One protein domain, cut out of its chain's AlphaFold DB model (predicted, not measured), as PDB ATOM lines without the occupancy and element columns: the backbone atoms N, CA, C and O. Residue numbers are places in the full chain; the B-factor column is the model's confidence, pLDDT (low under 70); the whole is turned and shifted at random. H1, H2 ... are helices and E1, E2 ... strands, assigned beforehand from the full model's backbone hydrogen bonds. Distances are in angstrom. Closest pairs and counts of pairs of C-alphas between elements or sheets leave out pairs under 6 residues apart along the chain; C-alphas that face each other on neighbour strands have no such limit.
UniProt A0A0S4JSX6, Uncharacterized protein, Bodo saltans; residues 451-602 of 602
ATOM      1  N   PRO A 451     -20.477  -1.151 -50.330       78.31
ATOM      2  CA  PRO A 451     -21.833  -1.435 -50.835       78.31
ATOM      3  C   PRO A 451     -22.172  -2.915 -51.095       78.31
ATOM      4  O   PRO A 451     -23.338  -3.282 -51.180       78.31
ATOM      5  N   ASN A 452     -21.163  -3.770 -51.230       79.94
ATOM      6  CA  ASN A 452     -21.270  -5.216 -51.431       79.94
ATOM      7  C   ASN A 452     -20.988  -6.030 -50.155       79.94
ATOM      8  O   ASN A 452     -20.621  -7.202 -50.242       79.94
ATOM      9  N   SER A 453     -21.127  -5.404 -48.986       83.94
ATOM     10  CA  SER A 453     -20.863  -5.995 -47.669       83.94
ATOM     11  C   SER A 453     -19.417  -6.447 -47.457       83.94
ATOM     12  O   SER A 453     -19.140  -7.236 -46.553       83.94
ATOM     13  N   TRP A 454     -18.469  -5.968 -48.267       84.50
ATOM     14  CA  TRP A 454     -17.058  -6.227 -48.008       84.50
ATOM     15  C   TRP A 454     -16.564  -5.381 -46.845       84.50
ATOM     16  O   TRP A 454     -16.896  -4.197 -46.714       84.50
ATOM     17  N   GLN A 455     -15.757  -6.015 -46.000       89.38
ATOM     18  CA  GLN A 455     -15.267  -5.384 -44.794       89.38
ATOM     19  C   GLN A 455     -14.044  -4.516 -45.079       89.38
ATOM     20  O   GLN A 455     -13.059  -4.965 -45.662       89.38
ATOM     21  N   VAL A 456     -14.111  -3.293 -44.571       90.00
ATOM     22  CA  VAL A 456     -12.996  -2.360 -44.420       90.00
ATOM     23  C   VAL A 456     -13.079  -1.735 -43.028       90.00
ATOM     24  O   VAL A 456     -14.108  -1.843 -42.352       90.00
ATOM     25  N   VAL A 457     -11.998  -1.098 -42.597       91.31
ATOM     26  CA  VAL A 457     -12.022  -0.152 -41.484       91.31
ATOM     27  C   VAL A 457     -12.439   1.213 -42.039       91.31
ATOM     28  O   VAL A 457     -11.747   1.735 -42.910       91.31
ATOM     29  N   PRO A 458     -13.533   1.829 -41.574       89.94
ATOM     30  CA  PRO A 458     -13.875   3.189 -41.977       89.94
ATOM     31  C   PRO A 458     -12.753   4.161 -41.617       89.94
ATOM     32  O   PRO A 458     -12.222   4.073 -40.508       89.94
ATOM     33  N   GLN A 459     -12.420   5.107 -42.502       87.81
ATOM     34  CA  GLN A 459     -11.366   6.088 -42.211       87.81
ATOM     35  C   GLN A 459     -11.686   6.895 -40.944       87.81
ATOM     36  O   GLN A 459     -10.823   7.114 -40.094       87.81
ATOM     37  N   GLY A 460     -12.949   7.290 -40.790       89.38
ATOM     38  CA  GLY A 460     -13.409   8.103 -39.678       89.38
ATOM     39  C   GLY A 460     -14.926   8.238 -39.633       89.38
ATOM     40  O   GLY A 460     -15.654   7.455 -40.243       89.38
ATOM     41  N   GLY A 461     -15.407   9.193 -38.848       90.69
ATOM     42  CA  GLY A 461     -16.824   9.463 -38.635       90.69
ATOM     43  C   GLY A 461     -17.054  10.295 -37.386       90.69
ATOM     44  O   GLY A 461     -16.129  10.900 -36.856       90.69
ATOM     45  N   HIS A 462     -18.272  10.269 -36.866       91.31
ATOM     46  CA  HIS A 462     -18.637  11.008 -35.660       91.31
ATOM     47  C   HIS A 462     -18.926  10.062 -34.513       91.31
ATOM     48  O   HIS A 462     -19.556   9.020 -34.693       91.31
ATOM     49  N   TYR A 463     -18.497  10.435 -33.314       91.00
ATOM     50  CA  TYR A 463     -18.878   9.754 -32.088       91.00
ATOM     51  C   TYR A 463     -19.633  10.708 -31.165       91.00
ATOM     52  O   TYR A 463     -19.107  11.733 -30.739       91.00
ATOM     53  N   ASN A 464     -20.869  10.346 -30.829       87.06
ATOM     54  CA  ASN A 464     -21.698  11.085 -29.883       87.06
ATOM     55  C   ASN A 464     -22.388  10.122 -28.900       87.06
ATOM     56  O   ASN A 464     -22.117   8.923 -28.877       87.06
ATOM     57  N   THR A 465     -23.313  10.636 -28.087       85.00
ATOM     58  CA  THR A 465     -24.043   9.851 -27.075       85.00
ATOM     59  C   THR A 465     -24.878   8.696 -27.643       85.00
ATOM     60  O   THR A 465     -25.238   7.788 -26.901       85.00
ATOM     61  N   SER A 466     -25.182   8.708 -28.943       86.81
ATOM     62  CA  SER A 466     -25.905   7.642 -29.652       86.81
ATOM     63  C   SER A 466     -24.977   6.606 -30.301       86.81
ATOM     64  O   SER A 466     -25.460   5.638 -30.892       86.81
ATOM     65  N   GLY A 467     -23.657   6.784 -30.196       89.44
ATOM     66  CA  GLY A 467     -22.642   5.856 -30.685       89.44
ATOM     67  C   GLY A 467     -21.768   6.428 -31.799       89.44
ATOM     68  O   GLY A 467     -21.654   7.640 -31.976       89.44
ATOM     69  N   TYR A 468     -21.119   5.522 -32.533       91.88
ATOM     70  CA  TYR A 468     -20.252   5.845 -33.665       91.88
ATOM     71  C   TYR A 468     -21.005   5.769 -34.997       91.88
ATOM     72  O   TYR A 468     -21.727   4.803 -35.273       91.88
ATOM     73  N   PHE A 469     -20.784   6.780 -35.827       91.44
ATOM     74  CA  PHE A 469     -21.384   6.973 -37.136       91.44
ATOM     75  C   PHE A 469     -20.249   7.133 -38.152       91.44
ATOM     76  O   PHE A 469     -19.748   8.243 -38.316       91.44
ATOM     77  N   PRO A 470     -19.784   6.038 -38.785       90.44
ATOM     78  CA  PRO A 470     -18.725   6.127 -39.780       90.44
ATOM     79  C   PRO A 470     -19.173   6.967 -40.981       90.44
ATOM     80  O   PRO A 470     -20.353   6.953 -41.345       90.44
ATOM     81  N   VAL A 471     -18.225   7.656 -41.617       85.50
ATOM     82  CA  VAL A 471     -18.457   8.308 -42.912       85.50
ATOM     83  C   VAL A 471     -18.926   7.242 -43.913       85.50
ATOM     84  O   VAL A 471     -18.346   6.154 -43.943       85.50
ATOM     85  N   PRO A 472     -19.963   7.496 -44.732       81.56
ATOM     86  CA  PRO A 472     -20.386   6.544 -45.755       81.56
ATOM     87  C   PRO A 472     -19.243   6.181 -46.718       81.56
ATOM     88  O   PRO A 472     -18.550   7.050 -47.245       81.56
ATOM     89  N   MET A 473     -19.060   4.888 -47.006       79.19
ATOM     90  CA  MET A 473     -17.953   4.424 -47.863       79.19
ATOM     91  C   MET A 473     -18.039   4.910 -49.320       79.19
ATOM     92  O   MET A 473     -17.054   4.853 -50.045       79.19
ATOM     93  N   ASN A 474     -19.208   5.367 -49.772       72.06
ATOM     94  CA  ASN A 474     -19.427   5.913 -51.113       72.06
ATOM     95  C   ASN A 474     -19.223   7.437 -51.199       72.06
ATOM     96  O   ASN A 474     -19.533   8.029 -52.231       72.06
ATOM     97  N   THR A 475     -18.740   8.075 -50.134       69.75
ATOM     98  CA  THR A 475     -18.385   9.499 -50.130       69.75
ATOM     99  C   THR A 475     -16.874   9.684 -50.038       69.75
ATOM    100  O   THR A 475     -16.163   8.813 -49.531       69.75
ATOM    101  N   VAL A 476     -16.378  10.824 -50.527       65.69
ATOM    102  CA  VAL A 476     -14.976  11.231 -50.338       65.69
ATOM    103  C   VAL A 476     -14.639  11.184 -48.844       65.69
ATOM    104  O   VAL A 476     -15.407  11.687 -48.025       65.69
ATOM    105  N   GLY A 477     -13.517  10.554 -48.488       68.00
ATOM    106  CA  GLY A 477     -13.099  10.374 -47.089       68.00
ATOM    107  C   GLY A 477     -13.770   9.207 -46.348       68.00
ATOM    108  O   GLY A 477     -13.584   9.057 -45.144       68.00
ATOM    109  N   GLY A 478     -14.559   8.368 -47.032       75.56
ATOM    110  CA  GLY A 478     -15.075   7.125 -46.448       75.56
ATOM    111  C   GLY A 478     -13.994   6.046 -46.314       75.56
ATOM    112  O   GLY A 478     -13.891   5.384 -45.280       75.56
ATOM    113  N   LEU A 479     -13.152   5.899 -47.340       82.44
ATOM    114  CA  LEU A 479     -12.084   4.903 -47.402       82.44
ATOM    115  C   LEU A 479     -10.727   5.577 -47.600       82.44
ATOM    116  O   LEU A 479     -10.533   6.307 -48.570       82.44
ATOM    117  N   ALA A 480      -9.778   5.224 -46.738       84.44
ATOM    118  CA  ALA A 480      -8.365   5.496 -46.935       84.44
ATOM    119  C   ALA A 480      -7.548   4.231 -46.646       84.44
ATOM    120  O   ALA A 480      -7.925   3.388 -45.817       84.44
ATOM    121  N   ILE A 481      -6.485   4.040 -47.421       88.00
ATOM    122  CA  ILE A 481      -5.752   2.770 -47.467       88.00
ATOM    123  C   ILE A 481      -4.700   2.698 -46.382       88.00
ATOM    124  O   ILE A 481      -4.548   1.643 -45.770       88.00
ATOM    125  N   ASP A 482      -4.075   3.827 -46.079       85.88
ATOM    126  CA  ASP A 482      -3.319   4.037 -44.848       85.88
ATOM    127  C   ASP A 482      -4.097   3.573 -43.604       85.88
ATOM    128  O   ASP A 482      -3.541   2.836 -42.793       85.88
ATOM    129  N   CYS A 483      -5.394   3.876 -43.485       90.06
ATOM    130  CA  CYS A 483      -6.236   3.425 -42.378       90.06
ATOM    131  C   CYS A 483      -6.296   1.891 -42.292       90.06
ATOM    132  O   CYS A 483      -6.192   1.325 -41.202       90.06
ATOM    133  N   GLN A 484      -6.380   1.206 -43.439       91.50
ATOM    134  CA  GLN A 484      -6.344  -0.259 -43.476       91.50
ATOM    135  C   GLN A 484      -4.963  -0.764 -43.068       91.50
ATOM    136  O   GLN A 484      -4.843  -1.644 -42.218       91.50
ATOM    137  N   THR A 485      -3.906  -0.200 -43.652       92.25
ATOM    138  CA  THR A 485      -2.545  -0.695 -43.445       92.25
ATOM    139  C   THR A 485      -2.068  -0.464 -42.014       92.25
ATOM    140  O   THR A 485      -1.538  -1.385 -41.385       92.25
ATOM    141  N   TRP A 486      -2.333   0.716 -41.448       88.75
ATOM    142  CA  TRP A 486      -2.047   1.030 -40.051       88.75
ATOM    143  C   TRP A 486      -2.927   0.211 -39.117       88.75
ATOM    144  O   TRP A 486      -2.411  -0.405 -38.187       88.75
ATOM    145  N   GLY A 487      -4.231   0.133 -39.397       91.44
ATOM    146  CA  GLY A 487      -5.179  -0.620 -38.585       91.44
ATOM    147  C   GLY A 487      -4.808  -2.093 -38.463       91.44
ATOM    148  O   GLY A 487      -4.759  -2.620 -37.353       91.44
ATOM    149  N   MET A 488      -4.482  -2.757 -39.575       93.75
ATOM    150  CA  MET A 488      -4.092  -4.170 -39.555       93.75
ATOM    151  C   MET A 488      -2.735  -4.385 -38.876       93.75
ATOM    152  O   MET A 488      -2.570  -5.362 -38.146       93.75
ATOM    153  N   THR A 489      -1.784  -3.464 -39.064       92.62
ATOM    154  CA  THR A 489      -0.477  -3.519 -38.386       92.62
ATOM    155  C   THR A 489      -0.635  -3.400 -36.870       92.62
ATOM    156  O   THR A 489      -0.026  -4.160 -36.123       92.62
ATOM    157  N   VAL A 490      -1.467  -2.460 -36.413       91.56
ATOM    158  CA  VAL A 490      -1.646  -2.134 -34.992       91.56
ATOM    159  C   VAL A 490      -2.527  -3.149 -34.268       91.56
ATOM    160  O   VAL A 490      -2.192  -3.593 -33.172       91.56
ATOM    161  N   MET A 491      -3.670  -3.513 -34.849       91.94
ATOM    162  CA  MET A 491      -4.581  -4.469 -34.221       91.94
ATOM    163  C   MET A 491      -4.020  -5.892 -34.281       91.94
ATOM    164  O   MET A 491      -4.203  -6.653 -33.333       91.94
ATOM    165  N   GLY A 492      -3.303  -6.230 -35.357       93.62
ATOM    166  CA  GLY A 492      -2.681  -7.531 -35.559       93.62
ATOM    167  C   GLY A 492      -3.670  -8.637 -35.939       93.62
ATOM    168  O   GLY A 492      -4.853  -8.618 -35.588       93.62
ATOM    169  N   VAL A 493      -3.155  -9.656 -36.635       96.06
ATOM    170  CA  VAL A 493      -3.946 -10.803 -37.122       96.06
ATOM    171  C   VAL A 493      -4.648 -11.526 -35.977       96.06
ATOM    172  O   VAL A 493      -5.840 -11.787 -36.063       96.06
ATOM    173  N   ALA A 494      -3.940 -11.811 -34.879       94.50
ATOM    174  CA  ALA A 494      -4.489 -12.589 -33.767       94.50
ATOM    175  C   ALA A 494      -5.739 -11.944 -33.145       94.50
ATOM    176  O   ALA A 494      -6.689 -12.644 -32.802       94.50
ATOM    177  N   ARG A 495      -5.750 -10.611 -33.023       93.62
ATOM    178  CA  ARG A 495      -6.877  -9.861 -32.459       93.62
ATOM    179  C   ARG A 495      -8.076  -9.877 -33.398       93.62
ATOM    180  O   ARG A 495      -9.185 -10.188 -32.975       93.62
ATOM    181  N   ILE A 496      -7.840  -9.544 -34.665       94.50
ATOM    182  CA  ILE A 496      -8.898  -9.414 -35.668       94.50
ATOM    183  C   ILE A 496      -9.502 -10.785 -35.965       94.50
ATOM    184  O   ILE A 496     -10.711 -10.966 -35.838       94.50
ATOM    185  N   ASP A 497      -8.669 -11.770 -36.291       96.00
ATOM    186  CA  ASP A 497      -9.141 -13.101 -36.660       96.00
ATOM    187  C   ASP A 497      -9.739 -13.845 -35.461       96.00
ATOM    188  O   ASP A 497     -10.706 -14.589 -35.611       96.00
ATOM    189  N   GLY A 498      -9.216 -13.615 -34.252       94.56
ATOM    190  CA  GLY A 498      -9.786 -14.172 -33.026       94.56
ATOM    191  C   GLY A 498     -11.206 -13.673 -32.747       94.56
ATOM    192  O   GLY A 498     -12.018 -14.419 -32.204       94.56
ATOM    193  N   LYS A 499     -11.519 -12.433 -33.143       93.25
ATOM    194  CA  LYS A 499     -12.835 -11.825 -32.937       93.25
ATOM    195  C   LYS A 499     -13.813 -12.103 -34.081       93.25
ATOM    196  O   LYS A 499     -14.973 -12.408 -33.822       93.25
ATOM    197  N   TYR A 500     -13.361 -11.987 -35.328       92.69
ATOM    198  CA  TYR A 500     -14.235 -12.001 -36.508       92.69
ATOM    199  C   TYR A 500     -14.120 -13.276 -37.359       92.69
ATOM    200  O   TYR A 500     -14.866 -13.442 -38.323       92.69
ATOM    201  N   GLY A 501     -13.228 -14.197 -36.991       94.69
ATOM    202  CA  GLY A 501     -13.007 -15.469 -37.675       94.69
ATOM    203  C   GLY A 501     -11.675 -15.529 -38.425       94.69
ATOM    204  O   GLY A 501     -11.107 -14.517 -38.831       94.69
ATOM    205  N   ALA A 502     -11.163 -16.745 -38.620       96.44
ATOM    206  CA  ALA A 502      -9.885 -16.966 -39.292       96.44
ATOM    207  C   ALA A 502      -9.873 -16.386 -40.721       96.44
ATOM    208  O   ALA A 502     -10.779 -16.644 -41.513       96.44
ATOM    209  N   GLY A 503      -8.821 -15.638 -41.063       96.62
ATOM    210  CA  GLY A 503      -8.651 -14.996 -42.369       96.62
ATOM    211  C   GLY A 503      -9.344 -13.649 -42.528       96.62
ATOM    212  O   GLY A 503      -9.309 -13.079 -43.618       96.62
ATOM    213  N   PHE A 504      -9.975 -13.119 -41.483       95.75
ATOM    214  CA  PHE A 504     -10.706 -11.861 -41.582       95.75
ATOM    215  C   PHE A 504      -9.783 -10.675 -41.892       95.75
ATOM    216  O   PHE A 504     -10.075  -9.903 -42.806       95.75
ATOM    217  N   ALA A 505      -8.632 -10.567 -41.220       96.31
ATOM    218  CA  ALA A 505      -7.632  -9.541 -41.521       96.31
ATOM    219  C   ALA A 505      -7.102  -9.675 -42.959       96.31
ATOM    220  O   ALA A 505      -7.009  -8.687 -43.689       96.31
ATOM    221  N   TYR A 506      -6.811 -10.903 -43.405       97.62
ATOM    222  CA  TYR A 506      -6.414 -11.175 -44.790       97.62
ATOM    223  C   TYR A 506      -7.467 -10.694 -45.799       97.62
ATOM    224  O   TYR A 506      -7.119 -10.055 -46.793       97.62
ATOM    225  N   ASN A 507      -8.753 -10.931 -45.529       96.25
ATOM    226  CA  ASN A 507      -9.851 -10.503 -46.397       96.25
ATOM    227  C   ASN A 507     -10.021  -8.977 -46.448       96.25
ATOM    228  O   ASN A 507     -10.342  -8.442 -47.514       96.25
ATOM    229  N   ILE A 508      -9.757  -8.263 -45.345       94.88
ATOM    230  CA  ILE A 508      -9.684  -6.792 -45.352       94.88
ATOM    231  C   ILE A 508      -8.577  -6.335 -46.309       94.88
ATOM    232  O   ILE A 508      -8.820  -5.474 -47.153       94.88
ATOM    233  N   TRP A 509      -7.387  -6.949 -46.256       95.94
ATOM    234  CA  TRP A 509      -6.315  -6.620 -47.200       95.94
ATOM    235  C   TRP A 509      -6.684  -6.948 -48.653       95.94
ATOM    236  O   TRP A 509      -6.483  -6.106 -49.522       95.94
ATOM    237  N   GLN A 510      -7.262  -8.120 -48.942       95.38
ATOM    238  CA  GLN A 510      -7.685  -8.445 -50.313       95.38
ATOM    239  C   GLN A 510      -8.709  -7.432 -50.844       95.38
ATOM    240  O   GLN A 510      -8.655  -7.045 -52.013       95.38
ATOM    241  N   THR A 511      -9.598  -6.955 -49.973       91.25
ATOM    242  CA  THR A 511     -10.542  -5.882 -50.286       91.25
ATOM    243  C   THR A 511      -9.803  -4.577 -50.578       91.25
ATOM    244  O   THR A 511      -9.965  -4.021 -51.662       91.25
ATOM    245  N   ALA A 512      -8.929  -4.119 -49.678       90.25
ATOM    246  CA  ALA A 512      -8.131  -2.906 -49.866       90.25
ATOM    247  C   ALA A 512      -7.304  -2.955 -51.163       90.25
ATOM    248  O   ALA A 512      -7.384  -2.042 -51.981       90.25
ATOM    249  N   LYS A 513      -6.600  -4.064 -51.416       91.50
ATOM    250  CA  LYS A 513      -5.823  -4.310 -52.638       91.50
ATOM    251  C   LYS A 513      -6.685  -4.258 -53.899       91.50
ATOM    252  O   LYS A 513      -6.232  -3.759 -54.926       91.50
ATOM    253  N   LYS A 514      -7.923  -4.755 -53.848       87.75
ATOM    254  CA  LYS A 514      -8.843  -4.695 -54.988       87.75
ATOM    255  C   LYS A 514      -9.236  -3.259 -55.342       87.75
ATOM    256  O   LYS A 514      -9.334  -2.948 -56.526       87.75
ATOM    257  N   TYR A 515      -9.475  -2.405 -54.347       82.25
ATOM    258  CA  TYR A 515      -9.886  -1.020 -54.600       82.25
ATOM    259  C   TYR A 515      -8.737  -0.078 -54.857       82.25
ATOM    260  O   TYR A 515      -8.938   0.848 -55.625       82.25
ATOM    261  N   ALA A 516      -7.590  -0.311 -54.226       87.25
ATOM    262  CA  ALA A 516      -6.479   0.627 -54.194       87.25
ATOM    263  C   ALA A 516      -5.228   0.161 -54.924       87.25
ATOM    264  O   ALA A 516      -4.269   0.918 -55.033       87.25
ATOM    265  N   GLY A 517      -5.170  -1.105 -55.338       91.19
ATOM    266  CA  GLY A 517      -3.965  -1.668 -55.925       91.19
ATOM    267  C   GLY A 517      -3.558  -0.891 -57.172       91.19
ATOM    268  O   GLY A 517      -4.330  -0.766 -58.120       91.19
ATOM    269  N   TYR A 518      -2.333  -0.378 -57.165       91.38
ATOM    270  CA  TYR A 518      -1.701   0.242 -58.317       91.38
ATOM    271  C   TYR A 518      -0.940  -0.844 -59.078       91.38
ATOM    272  O   TYR A 518       0.032  -1.403 -58.560       91.38
ATOM    273  N   TYR A 519      -1.385  -1.162 -60.293       89.44
ATOM    274  CA  TYR A 519      -0.837  -2.263 -61.086       89.44
ATOM    275  C   TYR A 519      -0.087  -1.762 -62.323       89.44
ATOM    276  O   TYR A 519      -0.566  -0.893 -63.050       89.44
ATOM    277  N   LYS A 520       1.078  -2.359 -62.592       87.81
ATOM    278  CA  LYS A 520       1.786  -2.255 -63.875       87.81
ATOM    279  C   LYS A 520       1.608  -3.577 -64.623       87.81
ATOM    280  O   LYS A 520       2.277  -4.564 -64.311       87.81
ATOM    281  N   GLY A 521       0.675  -3.614 -65.575       88.38
ATOM    282  CA  GLY A 521       0.186  -4.887 -66.119       88.38
ATOM    283  C   GLY A 521      -0.471  -5.706 -65.005       88.38
ATOM    284  O   GLY A 521      -1.287  -5.168 -64.267       88.38
ATOM    285  N   ASP A 522      -0.053  -6.959 -64.829       90.50
ATOM    286  CA  ASP A 522      -0.552  -7.833 -63.752       90.50
ATOM    287  C   ASP A 522       0.256  -7.713 -62.445       90.50
ATOM    288  O   ASP A 522      -0.039  -8.373 -61.449       90.50
ATOM    289  N   THR A 523       1.306  -6.884 -62.426       93.19
ATOM    290  CA  THR A 523       2.182  -6.739 -61.256       93.19
ATOM    291  C   THR A 523       1.635  -5.681 -60.308       93.19
ATOM    292  O   THR A 523       1.527  -4.515 -60.689       93.19
ATOM    293  N   LEU A 524       1.357  -6.062 -59.057       94.25
ATOM    294  CA  LEU A 524       1.039  -5.113 -57.989       94.25
ATOM    295  C   LEU A 524       2.282  -4.269 -57.683       94.25
ATOM    296  O   LEU A 524       3.233  -4.752 -57.069       94.25
ATOM    297  N   ALA A 525       2.284  -3.020 -58.133       93.19
ATOM    298  CA  ALA A 525       3.401  -2.094 -57.976       93.19
ATOM    299  C   ALA A 525       3.263  -1.184 -56.750       93.19
ATOM    300  O   ALA A 525       4.251  -0.612 -56.297       93.19
ATOM    301  N   GLY A 526       2.065  -1.085 -56.183       93.25
ATOM    302  CA  GLY A 526       1.823  -0.369 -54.940       93.25
ATOM    303  C   GLY A 526       0.343  -0.255 -54.633       93.25
ATOM    304  O   GLY A 526      -0.471  -1.022 -55.147       93.25
ATOM    305  N   VAL A 527      -0.003   0.751 -53.843       91.75
ATOM    306  CA  VAL A 527      -1.381   1.209 -53.669       91.75
ATOM    307  C   VAL A 527      -1.489   2.688 -54.030       91.75
ATOM    308  O   VAL A 527      -0.508   3.433 -53.988       91.75
ATOM    309  N   GLY A 528      -2.675   3.102 -54.448       86.31
ATOM    310  CA  GLY A 528      -2.973   4.456 -54.881       86.31
ATOM    311  C   GLY A 528      -4.119   5.086 -54.108       86.31
ATOM    312  O   GLY A 528      -4.755   4.453 -53.263       86.31
ATOM    313  N   TYR A 529      -4.380   6.349 -54.431       76.94
ATOM    314  CA  TYR A 529      -5.534   7.065 -53.906       76.94
ATOM    315  C   TYR A 529      -6.831   6.421 -54.405       76.94
ATOM    316  O   TYR A 529      -7.010   6.173 -55.602       76.94
ATOM    317  N   THR A 530      -7.741   6.154 -53.472       68.19
ATOM    318  CA  THR A 530      -9.058   5.594 -53.761       68.19
ATOM    319  C   THR A 530     -10.074   6.717 -53.863       68.19
ATOM    320  O   THR A 530     -10.691   7.085 -52.866       68.19
ATOM    321  N   ASP A 531     -10.276   7.262 -55.062       58.47
ATOM    322  CA  ASP A 531     -11.466   8.077 -55.301       58.47
ATOM    323  C   ASP A 531     -12.656   7.157 -55.604       58.47
ATOM    324  O   ASP A 531     -12.894   6.741 -56.738       58.47
ATOM    325  N   LEU A 532     -13.395   6.782 -54.558       54.38
ATOM    326  CA  LEU A 532     -14.650   6.048 -54.721       54.38
ATOM    327  C   LEU A 532     -15.788   6.953 -55.232       54.38
ATOM    328  O   LEU A 532     -16.832   6.428 -55.628       54.38
ATOM    329  N   ALA A 533     -15.596   8.281 -55.305       50.41
ATOM    330  CA  ALA A 533     -16.599   9.273 -55.704       50.41
ATOM    331  C   ALA A 533     -16.850   9.342 -57.220       50.41
ATOM    332  O   ALA A 533     -17.372  10.333 -57.739       50.41
ATOM    333  N   SER A 534     -16.629   8.227 -57.920       46.50
ATOM    334  CA  SER A 534     -17.180   7.950 -59.254       46.50
ATOM    335  C   SER A 534     -18.695   8.219 -59.394       46.50
ATOM    336  O   SER A 534     -19.214   8.211 -60.507       46.50
ATOM    337  N   SER A 535     -19.415   8.525 -58.307       41.78
ATOM    338  CA  SER A 535     -20.793   9.017 -58.322       41.78
ATOM    339  C   SER A 535     -20.978  10.502 -58.691       41.78
ATOM    340  O   SER A 535     -22.109  10.863 -58.998       41.78
ATOM    341  N   ASN A 536     -19.935  11.353 -58.708       38.12
ATOM    342  CA  ASN A 536     -20.070  12.809 -58.959       38.12
ATOM    343  C   ASN A 536     -19.346  13.351 -60.214       38.12
ATOM    344  O   ASN A 536     -19.318  14.560 -60.433       38.12
ATOM    345  N   GLY A 537     -18.811  12.490 -61.087       38.62
ATOM    346  CA  GLY A 537     -18.418  12.890 -62.450       38.62
ATOM    347  C   GLY A 537     -17.048  13.566 -62.625       38.62
ATOM    348  O   GLY A 537     -16.730  13.971 -63.741       38.62
ATOM    349  N   THR A 538     -16.204  13.647 -61.592       41.66
ATOM    350  CA  THR A 538     -14.792  14.048 -61.731       41.66
ATOM    351  C   THR A 538     -13.933  12.817 -62.025       41.66
ATOM    352  O   THR A 538     -13.722  11.950 -61.187       41.66
ATOM    353  N   SER A 539     -13.505  12.696 -63.277       42.59
ATOM    354  CA  SER A 539     -12.973  11.479 -63.892       42.59
ATOM    355  C   SER A 539     -11.485  11.219 -63.611       42.59
ATOM    356  O   SER A 539     -10.688  11.195 -64.551       42.59
ATOM    357  N   ILE A 540     -11.077  11.004 -62.358       51.97
ATOM    358  CA  ILE A 540      -9.787  10.347 -62.101       51.97
ATOM    359  C   ILE A 540     -10.085   8.852 -61.946       51.97
ATOM    360  O   ILE A 540     -10.778   8.473 -61.004       51.97
ATOM    361  N   PRO A 541      -9.640   7.978 -62.869       55.22
ATOM    362  CA  PRO A 541      -9.869   6.553 -62.703       55.22
ATOM    363  C   PRO A 541      -9.208   6.081 -61.403       55.22
ATOM    364  O   PRO A 541      -8.063   6.450 -61.118       55.22
ATOM    365  N   VAL A 542      -9.929   5.275 -60.622       60.31
ATOM    366  CA  VAL A 542      -9.434   4.667 -59.377       60.31
ATOM    367  C   VAL A 542      -8.064   4.027 -59.640       60.31
ATOM    368  O   VAL A 542      -7.882   3.373 -60.669       60.31
ATOM    369  N   ASN A 543      -7.098   4.218 -58.738       62.06
ATOM    370  CA  ASN A 543      -5.745   3.641 -58.822       62.06
ATOM    371  C   ASN A 543      -4.843   4.204 -59.922       62.06
ATOM    372  O   ASN A 543      -3.874   3.554 -60.303       62.06
ATOM    373  N   THR A 544      -5.112   5.406 -60.433       66.94
ATOM    374  CA  THR A 544      -4.193   6.052 -61.393       66.94
ATOM    375  C   THR A 544      -3.083   6.850 -60.727       66.94
ATOM    376  O   THR A 544      -2.016   7.017 -61.318       66.94
ATOM    377  N   ILE A 545      -3.294   7.295 -59.488       76.75
ATOM    378  CA  ILE A 545      -2.297   8.033 -58.716       76.75
ATOM    379  C   ILE A 545      -1.708   7.087 -57.678       76.75
ATOM    380  O   ILE A 545      -2.368   6.722 -56.706       76.75
ATOM    381  N   TRP A 546      -0.463   6.685 -57.907       84.38
ATOM    382  CA  TRP A 546       0.320   5.888 -56.970       84.38
ATOM    383  C   TRP A 546       0.688   6.718 -55.732       84.38
ATOM    384  O   TRP A 546       1.145   7.853 -55.867       84.38
ATOM    385  N   SER A 547       0.510   6.155 -54.533       85.44
ATOM    386  CA  SER A 547       0.927   6.779 -53.273       85.44
ATOM    387  C   SER A 547       2.145   6.051 -52.714       85.44
ATOM    388  O   SER A 547       2.073   4.871 -52.360       85.44
ATOM    389  N   ALA A 548       3.274   6.758 -52.626       82.38
ATOM    390  CA  ALA A 548       4.514   6.210 -52.083       82.38
ATOM    391  C   ALA A 548       4.355   5.802 -50.617       82.38
ATOM    392  O   ALA A 548       4.681   4.675 -50.245       82.38
ATOM    393  N   GLU A 549       3.807   6.704 -49.804       81.81
ATOM    394  CA  GLU A 549       3.599   6.493 -48.376       81.81
ATOM    395  C   GLU A 549       2.699   5.282 -48.118       81.81
ATOM    396  O   GLU A 549       3.095   4.339 -47.430       81.81
ATOM    397  N   TRP A 550       1.518   5.260 -48.739       88.50
ATOM    398  CA  TRP A 550       0.555   4.177 -48.545       88.50
ATOM    399  C   TRP A 550       1.108   2.844 -49.050       88.50
ATOM    400  O   TRP A 550       0.835   1.798 -48.465       88.50
ATOM    401  N   THR A 551       1.933   2.869 -50.101       92.19
ATOM    402  CA  THR A 551       2.626   1.674 -50.595       92.19
ATOM    403  C   THR A 551       3.611   1.126 -49.568       92.19
ATOM    404  O   THR A 551       3.605  -0.080 -49.320       92.19
ATOM    405  N   PHE A 552       4.420   1.966 -48.921       90.00
ATOM    406  CA  PHE A 552       5.306   1.496 -47.852       90.00
ATOM    407  C   PHE A 552       4.531   1.015 -46.618       90.00
ATOM    408  O   PHE A 552       4.898  -0.011 -46.041       90.00
ATOM    409  N   GLY A 553       3.418   1.671 -46.272       90.19
ATOM    410  CA  GLY A 553       2.484   1.184 -45.253       90.19
ATOM    411  C   GLY A 553       1.933  -0.207 -45.587       90.19
ATOM    412  O   GLY A 553       1.938  -1.103 -44.739       90.19
ATOM    413  N   ALA A 554       1.544  -0.431 -46.844       95.12
ATOM    414  CA  ALA A 554       1.048  -1.716 -47.329       95.12
ATOM    415  C   ALA A 554       2.125  -2.810 -47.326       95.12
ATOM    416  O   ALA A 554       1.841  -3.937 -46.923       95.12
ATOM    417  N   ILE A 555       3.363  -2.485 -47.713       95.00
ATOM    418  CA  ILE A 555       4.508  -3.405 -47.622       95.00
ATOM    419  C   ILE A 555       4.717  -3.844 -46.169       95.00
ATOM    420  O   ILE A 555       4.792  -5.045 -45.904       95.00
ATOM    421  N   ASN A 556       4.774  -2.893 -45.231       93.50
ATOM    422  CA  ASN A 556       4.969  -3.189 -43.811       93.50
ATOM    423  C   ASN A 556       3.837  -4.066 -43.254       93.50
ATOM    424  O   ASN A 556       4.091  -5.117 -42.667       93.50
ATOM    425  N   MET A 557       2.586  -3.671 -43.488       96.75
ATOM    426  CA  MET A 557       1.414  -4.421 -43.039       96.75
ATOM    427  C   MET A 557       1.415  -5.854 -43.587       96.75
ATOM    428  O   MET A 557       1.243  -6.802 -42.820       96.75
ATOM    429  N   ALA A 558       1.687  -6.032 -44.882       98.00
ATOM    430  CA  ALA A 558       1.717  -7.350 -45.502       98.00
ATOM    431  C   ALA A 558       2.846  -8.230 -44.934       98.00
ATOM    432  O   ALA A 558       2.631  -9.417 -44.696       98.00
ATOM    433  N   GLN A 559       4.018  -7.664 -44.622       97.31
ATOM    434  CA  GLN A 559       5.104  -8.389 -43.946       97.31
ATOM    435  C   GLN A 559       4.719  -8.825 -42.523       97.31
ATOM    436  O   GLN A 559       4.898  -9.993 -42.169       97.31
ATOM    437  N   VAL A 560       4.145  -7.920 -41.725       95.25
ATOM    438  CA  VAL A 560       3.713  -8.199 -40.342       95.25
ATOM    439  C   VAL A 560       2.612  -9.261 -40.308       95.25
ATOM    440  O   VAL A 560       2.672 -10.219 -39.527       95.25
ATOM    441  N   MET A 561       1.615  -9.136 -41.184       97.94
ATOM    442  CA  MET A 561       0.542 -10.121 -41.295       97.94
ATOM    443  C   MET A 561       1.053 -11.459 -41.832       97.94
ATOM    444  O   MET A 561       0.648 -12.501 -41.321       97.94
ATOM    445  N   SER A 562       1.971 -11.448 -42.806       98.25
ATOM    446  CA  SER A 562       2.602 -12.663 -43.328       98.25
ATOM    447  C   SER A 562       3.271 -13.453 -42.209       98.25
ATOM    448  O   SER A 562       3.046 -14.656 -42.078       98.25
ATOM    449  N   GLN A 563       4.069 -12.780 -41.377       97.31
ATOM    450  CA  GLN A 563       4.714 -13.416 -40.232       97.31
ATOM    451  C   GLN A 563       3.677 -14.000 -39.262       97.31
ATOM    452  O   GLN A 563       3.778 -15.166 -38.885       97.31
ATOM    453  N   SER A 564       2.647 -13.226 -38.914       96.69
ATOM    454  CA  SER A 564       1.593 -13.669 -37.990       96.69
ATOM    455  C   SER A 564       0.828 -14.900 -38.510       96.69
ATOM    456  O   SER A 564       0.529 -15.830 -37.756       96.69
ATOM    457  N   TYR A 565       0.527 -14.949 -39.813       98.38
ATOM    458  CA  TYR A 565      -0.112 -16.113 -40.432       98.38
ATOM    459  C   TYR A 565       0.819 -17.328 -40.511       98.38
ATOM    460  O   TYR A 565       0.380 -18.446 -40.244       98.38
ATOM    461  N   ALA A 566       2.111 -17.129 -40.786       97.38
ATOM    462  CA  ALA A 566       3.091 -18.214 -40.766       97.38
ATOM    463  C   ALA A 566       3.218 -18.839 -39.365       97.38
ATOM    464  O   ALA A 566       3.234 -20.063 -39.232       97.38
ATOM    465  N   GLU A 567       3.256 -18.008 -38.317       95.94
ATOM    466  CA  GLU A 567       3.347 -18.439 -36.915       95.94
ATOM    467  C   GLU A 567       2.094 -19.184 -36.432       95.94
ATOM    468  O   GLU A 567       2.200 -20.112 -35.629       95.94
ATOM    469  N   SER A 568       0.918 -18.825 -36.955       95.44
ATOM    470  CA  SER A 568      -0.353 -19.515 -36.686       95.44
ATOM    471  C   SER A 568      -0.598 -20.742 -37.577       95.44
ATOM    472  O   SER A 568      -1.602 -21.432 -37.410       95.44
ATOM    473  N   GLY A 569       0.325 -21.057 -38.494       96.38
ATOM    474  CA  GLY A 569       0.266 -22.242 -39.353       96.38
ATOM    475  C   GLY A 569      -0.499 -22.064 -40.669       96.38
ATOM    476  O   GLY A 569      -0.619 -23.027 -41.424       96.38
ATOM    477  N   ASN A 570      -0.976 -20.858 -40.993       97.44
ATOM    478  CA  ASN A 570      -1.628 -20.565 -42.268       97.44
ATOM    479  C   ASN A 570      -0.602 -20.124 -43.330       97.44
ATOM    480  O   ASN A 570      -0.383 -18.938 -43.576       97.44
ATOM    481  N   GLN A 571       0.045 -21.111 -43.954       97.88
ATOM    482  CA  GLN A 571       1.117 -20.876 -44.930       97.88
ATOM    483  C   GLN A 571       0.633 -20.247 -46.243       97.88
ATOM    484  O   GLN A 571       1.397 -19.532 -46.891       97.88
ATOM    485  N   GLU A 572      -0.622 -20.483 -46.632       98.31
ATOM    486  CA  GLU A 572      -1.202 -19.913 -47.851       98.31
ATOM    487  C   GLU A 572      -1.310 -18.388 -47.740       98.31
ATOM    488  O   GLU A 572      -0.753 -17.663 -48.567       98.31
ATOM    489  N   TYR A 573      -1.946 -17.886 -46.676       98.44
ATOM    490  CA  TYR A 573      -2.080 -16.441 -46.471       98.44
ATOM    491  C   TYR A 573      -0.724 -15.775 -46.258       98.44
ATOM    492  O   TYR A 573      -0.485 -14.706 -46.818       98.44
ATOM    493  N   ALA A 574       0.178 -16.424 -45.514       98.25
ATOM    494  CA  ALA A 574       1.535 -15.930 -45.319       98.25
ATOM    495  C   ALA A 574       2.275 -15.742 -46.652       98.25
ATOM    496  O   ALA A 574       2.796 -14.664 -46.932       98.25
ATOM    497  N   THR A 575       2.254 -16.762 -47.513       98.38
ATOM    498  CA  THR A 575       2.923 -16.717 -48.819       98.38
ATOM    499  C   THR A 575       2.339 -15.621 -49.712       98.38
ATOM    500  O   THR A 575       3.094 -14.833 -50.279       98.38
ATOM    501  N   ASN A 576       1.008 -15.517 -49.785       98.50
ATOM    502  CA  ASN A 576       0.334 -14.512 -50.610       98.50
ATOM    503  C   ASN A 576       0.655 -13.078 -50.157       98.50
ATOM    504  O   ASN A 576       0.934 -12.209 -50.981       98.50
ATOM    505  N   LEU A 577       0.648 -12.824 -48.845       98.50
ATOM    506  CA  LEU A 577       0.982 -11.510 -48.285       98.50
ATOM    507  C   LEU A 577       2.449 -11.145 -48.524       98.50
ATOM    508  O   LEU A 577       2.752 -10.016 -48.908       98.50
ATOM    509  N   LEU A 578       3.365 -12.099 -48.341       98.19
ATOM    510  CA  LEU A 578       4.779 -11.869 -48.611       98.19
ATOM    511  C   LEU A 578       5.030 -11.573 -50.095       98.19
ATOM    512  O   LEU A 578       5.844 -10.706 -50.411       98.19
ATOM    513  N   GLN A 579       4.310 -12.247 -50.996       98.12
ATOM    514  CA  GLN A 579       4.371 -11.981 -52.431       98.12
ATOM    515  C   GLN A 579       3.868 -10.571 -52.768       98.12
ATOM    516  O   GLN A 579       4.548  -9.859 -53.509       98.12
ATOM    517  N   ASP A 580       2.734 -10.141 -52.205       98.12
ATOM    518  CA  ASP A 580       2.227  -8.773 -52.379       98.12
ATOM    519  C   ASP A 580       3.272  -7.742 -51.897       98.12
ATOM    520  O   ASP A 580       3.610  -6.806 -52.626       98.12
ATOM    521  N   ALA A 581       3.849  -7.947 -50.705       97.25
ATOM    522  CA  ALA A 581       4.876  -7.067 -50.140       97.25
ATOM    523  C   ALA A 581       6.132  -6.982 -51.021       97.25
ATOM    524  O   ALA A 581       6.643  -5.894 -51.280       97.25
ATOM    525  N   GLN A 582       6.632  -8.126 -51.497       96.75
ATOM    526  CA  GLN A 582       7.808  -8.192 -52.367       96.75
ATOM    527  C   GLN A 582       7.540  -7.566 -53.734       96.75
ATOM    528  O   GLN A 582       8.397  -6.854 -54.250       96.75
ATOM    529  N   SER A 583       6.356  -7.796 -54.308       96.69
ATOM    530  CA  SER A 583       5.954  -7.205 -55.587       96.69
ATOM    531  C   SER A 583       5.990  -5.679 -55.516       96.69
ATOM    532  O   SER A 583       6.669  -5.045 -56.325       96.69
ATOM    533  N   MET A 584       5.350  -5.096 -54.498       95.50
ATOM    534  CA  MET A 584       5.374  -3.650 -54.277       95.50
ATOM    535  C   MET A 584       6.799  -3.152 -54.007       95.50
ATOM    536  O   MET A 584       7.259  -2.230 -54.675       95.50
ATOM    537  N   TYR A 585       7.544  -3.796 -53.101       92.38
ATOM    538  CA  TYR A 585       8.917  -3.400 -52.764       92.38
ATOM    539  C   TYR A 585       9.848  -3.380 -53.987       92.38
ATOM    540  O   TYR A 585      10.602  -2.428 -54.195       92.38
ATOM    541  N   ASN A 586       9.776  -4.406 -54.836       89.94
ATOM    542  CA  ASN A 586      10.584  -4.489 -56.050       89.94
ATOM    543  C   ASN A 586      10.250  -3.363 -57.032       89.94
ATOM    544  O   ASN A 586      11.141  -2.858 -57.704       89.94
ATOM    545  N   GLN A 587       8.984  -2.955 -57.114       89.00
ATOM    546  CA  GLN A 587       8.544  -1.900 -58.025       89.00
ATOM    547  C   GLN A 587       8.917  -0.500 -57.530       89.00
ATOM    548  O   GLN A 587       9.314   0.334 -58.339       89.00
ATOM    549  N   VAL A 588       8.858  -0.246 -56.218       82.56
ATOM    550  CA  VAL A 588       9.244   1.060 -55.645       82.56
ATOM    551  C   VAL A 588      10.756   1.267 -55.577       82.56
ATOM    552  O   VAL A 588      11.222   2.399 -55.501       82.56
ATOM    553  N   THR A 589      11.537   0.185 -55.611       78.88
ATOM    554  CA  THR A 589      13.009   0.238 -55.608       78.88
ATOM    555  C   THR A 589      13.626   0.217 -57.008       78.88
ATOM    556  O   THR A 589      14.845   0.352 -57.141       78.88
ATOM    557  N   GLN A 590      12.815   0.096 -58.064       76.00
ATOM    558  CA  GLN A 590      13.285   0.273 -59.436       76.00
ATOM    559  C   GLN A 590      13.703   1.727 -59.665       76.00
ATOM    560  O   GLN A 590      12.923   2.662 -59.491       76.00
ATOM    561  N   VAL A 591      14.954   1.923 -60.075       55.25
ATOM    562  CA  VAL A 591      15.483   3.249 -60.403       55.25
ATOM    563  C   VAL A 591      14.844   3.719 -61.710       55.25
ATOM    564  O   VAL A 591      14.981   3.051 -62.733       55.25
ATOM    565  N   TRP A 592      14.159   4.865 -61.678       42.59
ATOM    566  CA  TRP A 592      13.625   5.512 -62.877       42.59
ATOM    567  C   TRP A 592      14.606   6.561 -63.441       42.59
ATOM    568  O   TRP A 592      15.196   7.310 -62.657       42.59
ATOM    569  N   PRO A 593      14.743   6.688 -64.778       50.31
ATOM    570  CA  PRO A 593      14.172   5.802 -65.790       50.31
ATOM    571  C   PRO A 593      14.821   4.422 -65.737       50.31
ATOM    572  O   PRO A 593      16.019   4.320 -65.457       50.31
ATOM    573  N   GLU A 594      14.034   3.387 -66.059       48.16
ATOM    574  CA  GLU A 594      14.581   2.101 -66.488       48.16
ATOM    575  C   GLU A 594      15.529   2.415 -67.635       48.16
ATOM    576  O   GLU A 594      15.115   2.680 -68.765       48.16
ATOM    577  N   THR A 595      16.814   2.526 -67.326       45.09
ATOM    578  CA  THR A 595      17.789   2.886 -68.332       45.09
ATOM    579  C   THR A 595      17.900   1.646 -69.197       45.09
ATOM    580  O   THR A 595      18.278   0.592 -68.675       45.09
ATOM    581  N   PRO A 596      17.521   1.708 -70.490       43.94
ATOM    582  CA  PRO A 596      17.611   0.539 -71.344       43.94
ATOM    583  C   PRO A 596      19.040   0.001 -71.254       43.94
ATOM    584  O   PRO A 596      19.974   0.819 -71.240       43.94
ATOM    585  N   PRO A 597      19.246  -1.326 -71.186       40.81
ATOM    586  CA  PRO A 597      20.584  -1.895 -71.138       40.81
ATOM    587  C   PRO A 597      21.455  -1.258 -72.233       40.81
ATOM    588  O   PRO A 597      21.166  -1.396 -73.419       40.81
ATOM    589  N   GLY A 598      22.477  -0.492 -71.838       46.22
ATOM    590  CA  GLY A 598      23.381   0.202 -72.767       46.22
ATOM    591  C   GLY A 598      23.232   1.725 -72.889       46.22
ATOM    592  O   GLY A 598      24.061   2.337 -73.560       46.22
ATOM    593  N   LYS A 599      22.274   2.375 -72.219       40.16
ATOM    594  CA  LYS A 599      22.255   3.844 -72.083       40.16
ATOM    595  C   LYS A 599      22.441   4.202 -70.616       40.16
ATOM    596  O   LYS A 599      21.566   3.929 -69.815       40.16
ATOM    597  N   ARG A 600      23.589   4.766 -70.237       34.84
ATOM    598  CA  ARG A 600      23.759   5.372 -68.906       34.84
ATOM    599  C   ARG A 600      23.191   6.789 -68.970       34.84
ATOM    600  O   ARG A 600      23.550   7.525 -69.886       34.84
ATOM    601  N   CYS A 601      22.321   7.160 -68.034       34.50
ATOM    602  CA  CYS A 601      22.038   8.571 -67.777       34.50
ATOM    603  C   CYS A 601      23.332   9.236 -67.283       34.50
ATOM    604  O   CYS A 601      24.036   8.647 -66.457       34.50
ATOM    605  N   ALA A 602      23.656  10.386 -67.876       31.55
ATOM    606  CA  ALA A 602      24.820  11.205 -67.552       31.55
ATOM    607  C   ALA A 602      24.716  11.805 -66.146       31.55
ATOM    608  O   ALA A 602      23.575  12.131 -65.742       31.55
TER     609      ALA A 602
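This is residues 451 to 602 of the 602 residues of an uncharacterized protein of Bodo saltans (UniProt A0A0S4JSX6). A core of four helices, with H1 and H3 beside the long helical hairpin of H4 and H5, has H2 across one end and the small strand hairpin of E3 and E4 packed near the other, E4 next to H3, H4 and H5. A second strand hairpin, E1 and E2, lies off to one side, a loose loop of residues 529 to 547 hangs between E4 and H4, and residues 594 to 600 of the last stretch stick out. The printed part has 152 residues, with five named helices and four named strands in the order E1 E2 H1 H2 H3 E3 E4 H4 H5; both sheets are antiparallel pairs, and the class is mixed, helices and strands. The whole is compact, with a radius of gyration of the C-alphas of 17.3 A, and flat, spanning 65 by 46 by 24 A.

E1, residues 460 to 464, begins at C-alpha 460 (-13.409, 8.103, -39.678), and E2 is residues 467 to 470. H1, residues 481 to 491, is 15.1 A long; H2 is residues 493 to 500, and H3, residues 504 to 516, is 18.2 A long. E3 is residues 517 to 520 and E4 residues 523 to 528. H4, residues 548 to 567, is 29.0 A long, and H5, residues 571 to 588, is 25.7 A long and ends at C-alpha 588 (9.244, 1.060, -55.645).

H4 is the hub, touching H1, H2 and H5. H4 and H5 form a helical hairpin at a shallow tilt of 24 degrees, with C-alphas 562 and 574 closest at 4.0 A. H1, H3 and H4 make an up and down bundle, each running against the one before. H1 touches H4 at a shallow tilt of 32 degrees, only just short of steep, with C-alphas 489 and 557 closest at 5.1 A. H1 touches H3 at a shallow tilt of 15 degrees, with C-alphas 481 and 512 closest at 6.6 A. H2 is about perpendicular to H3, at 81 degrees, and touches it with residues 504 to 505 of H3 alone, C-alphas 497 and 504 being closest at 5.3 A. The closest C-alphas of E4 and H5 are 525 and 584, 4.5 A apart. In the hairpin of E3 and E4, N 518 and O 526 are 2.8 A apart; in that of E1 and E2, N 469 and O 462 are 2.8 A apart, both within hydrogen-bond range. In H1, H2, H3, H4 and H5 every O i to N i+4 pair is within that range. E1 is apart from H1 and H4, among others.

The two C-alphas farthest apart, those of Thr 465 and Gly 598, are 66.6 A apart. The printed part has no cut and ends at residue 602, the chain's last. The link from E4 to H4 is long, with 19 residues. Mean pLDDT of the printed part is 83.0; residues 475 to 477, 530 to 544 and 591 to 602 are under 70.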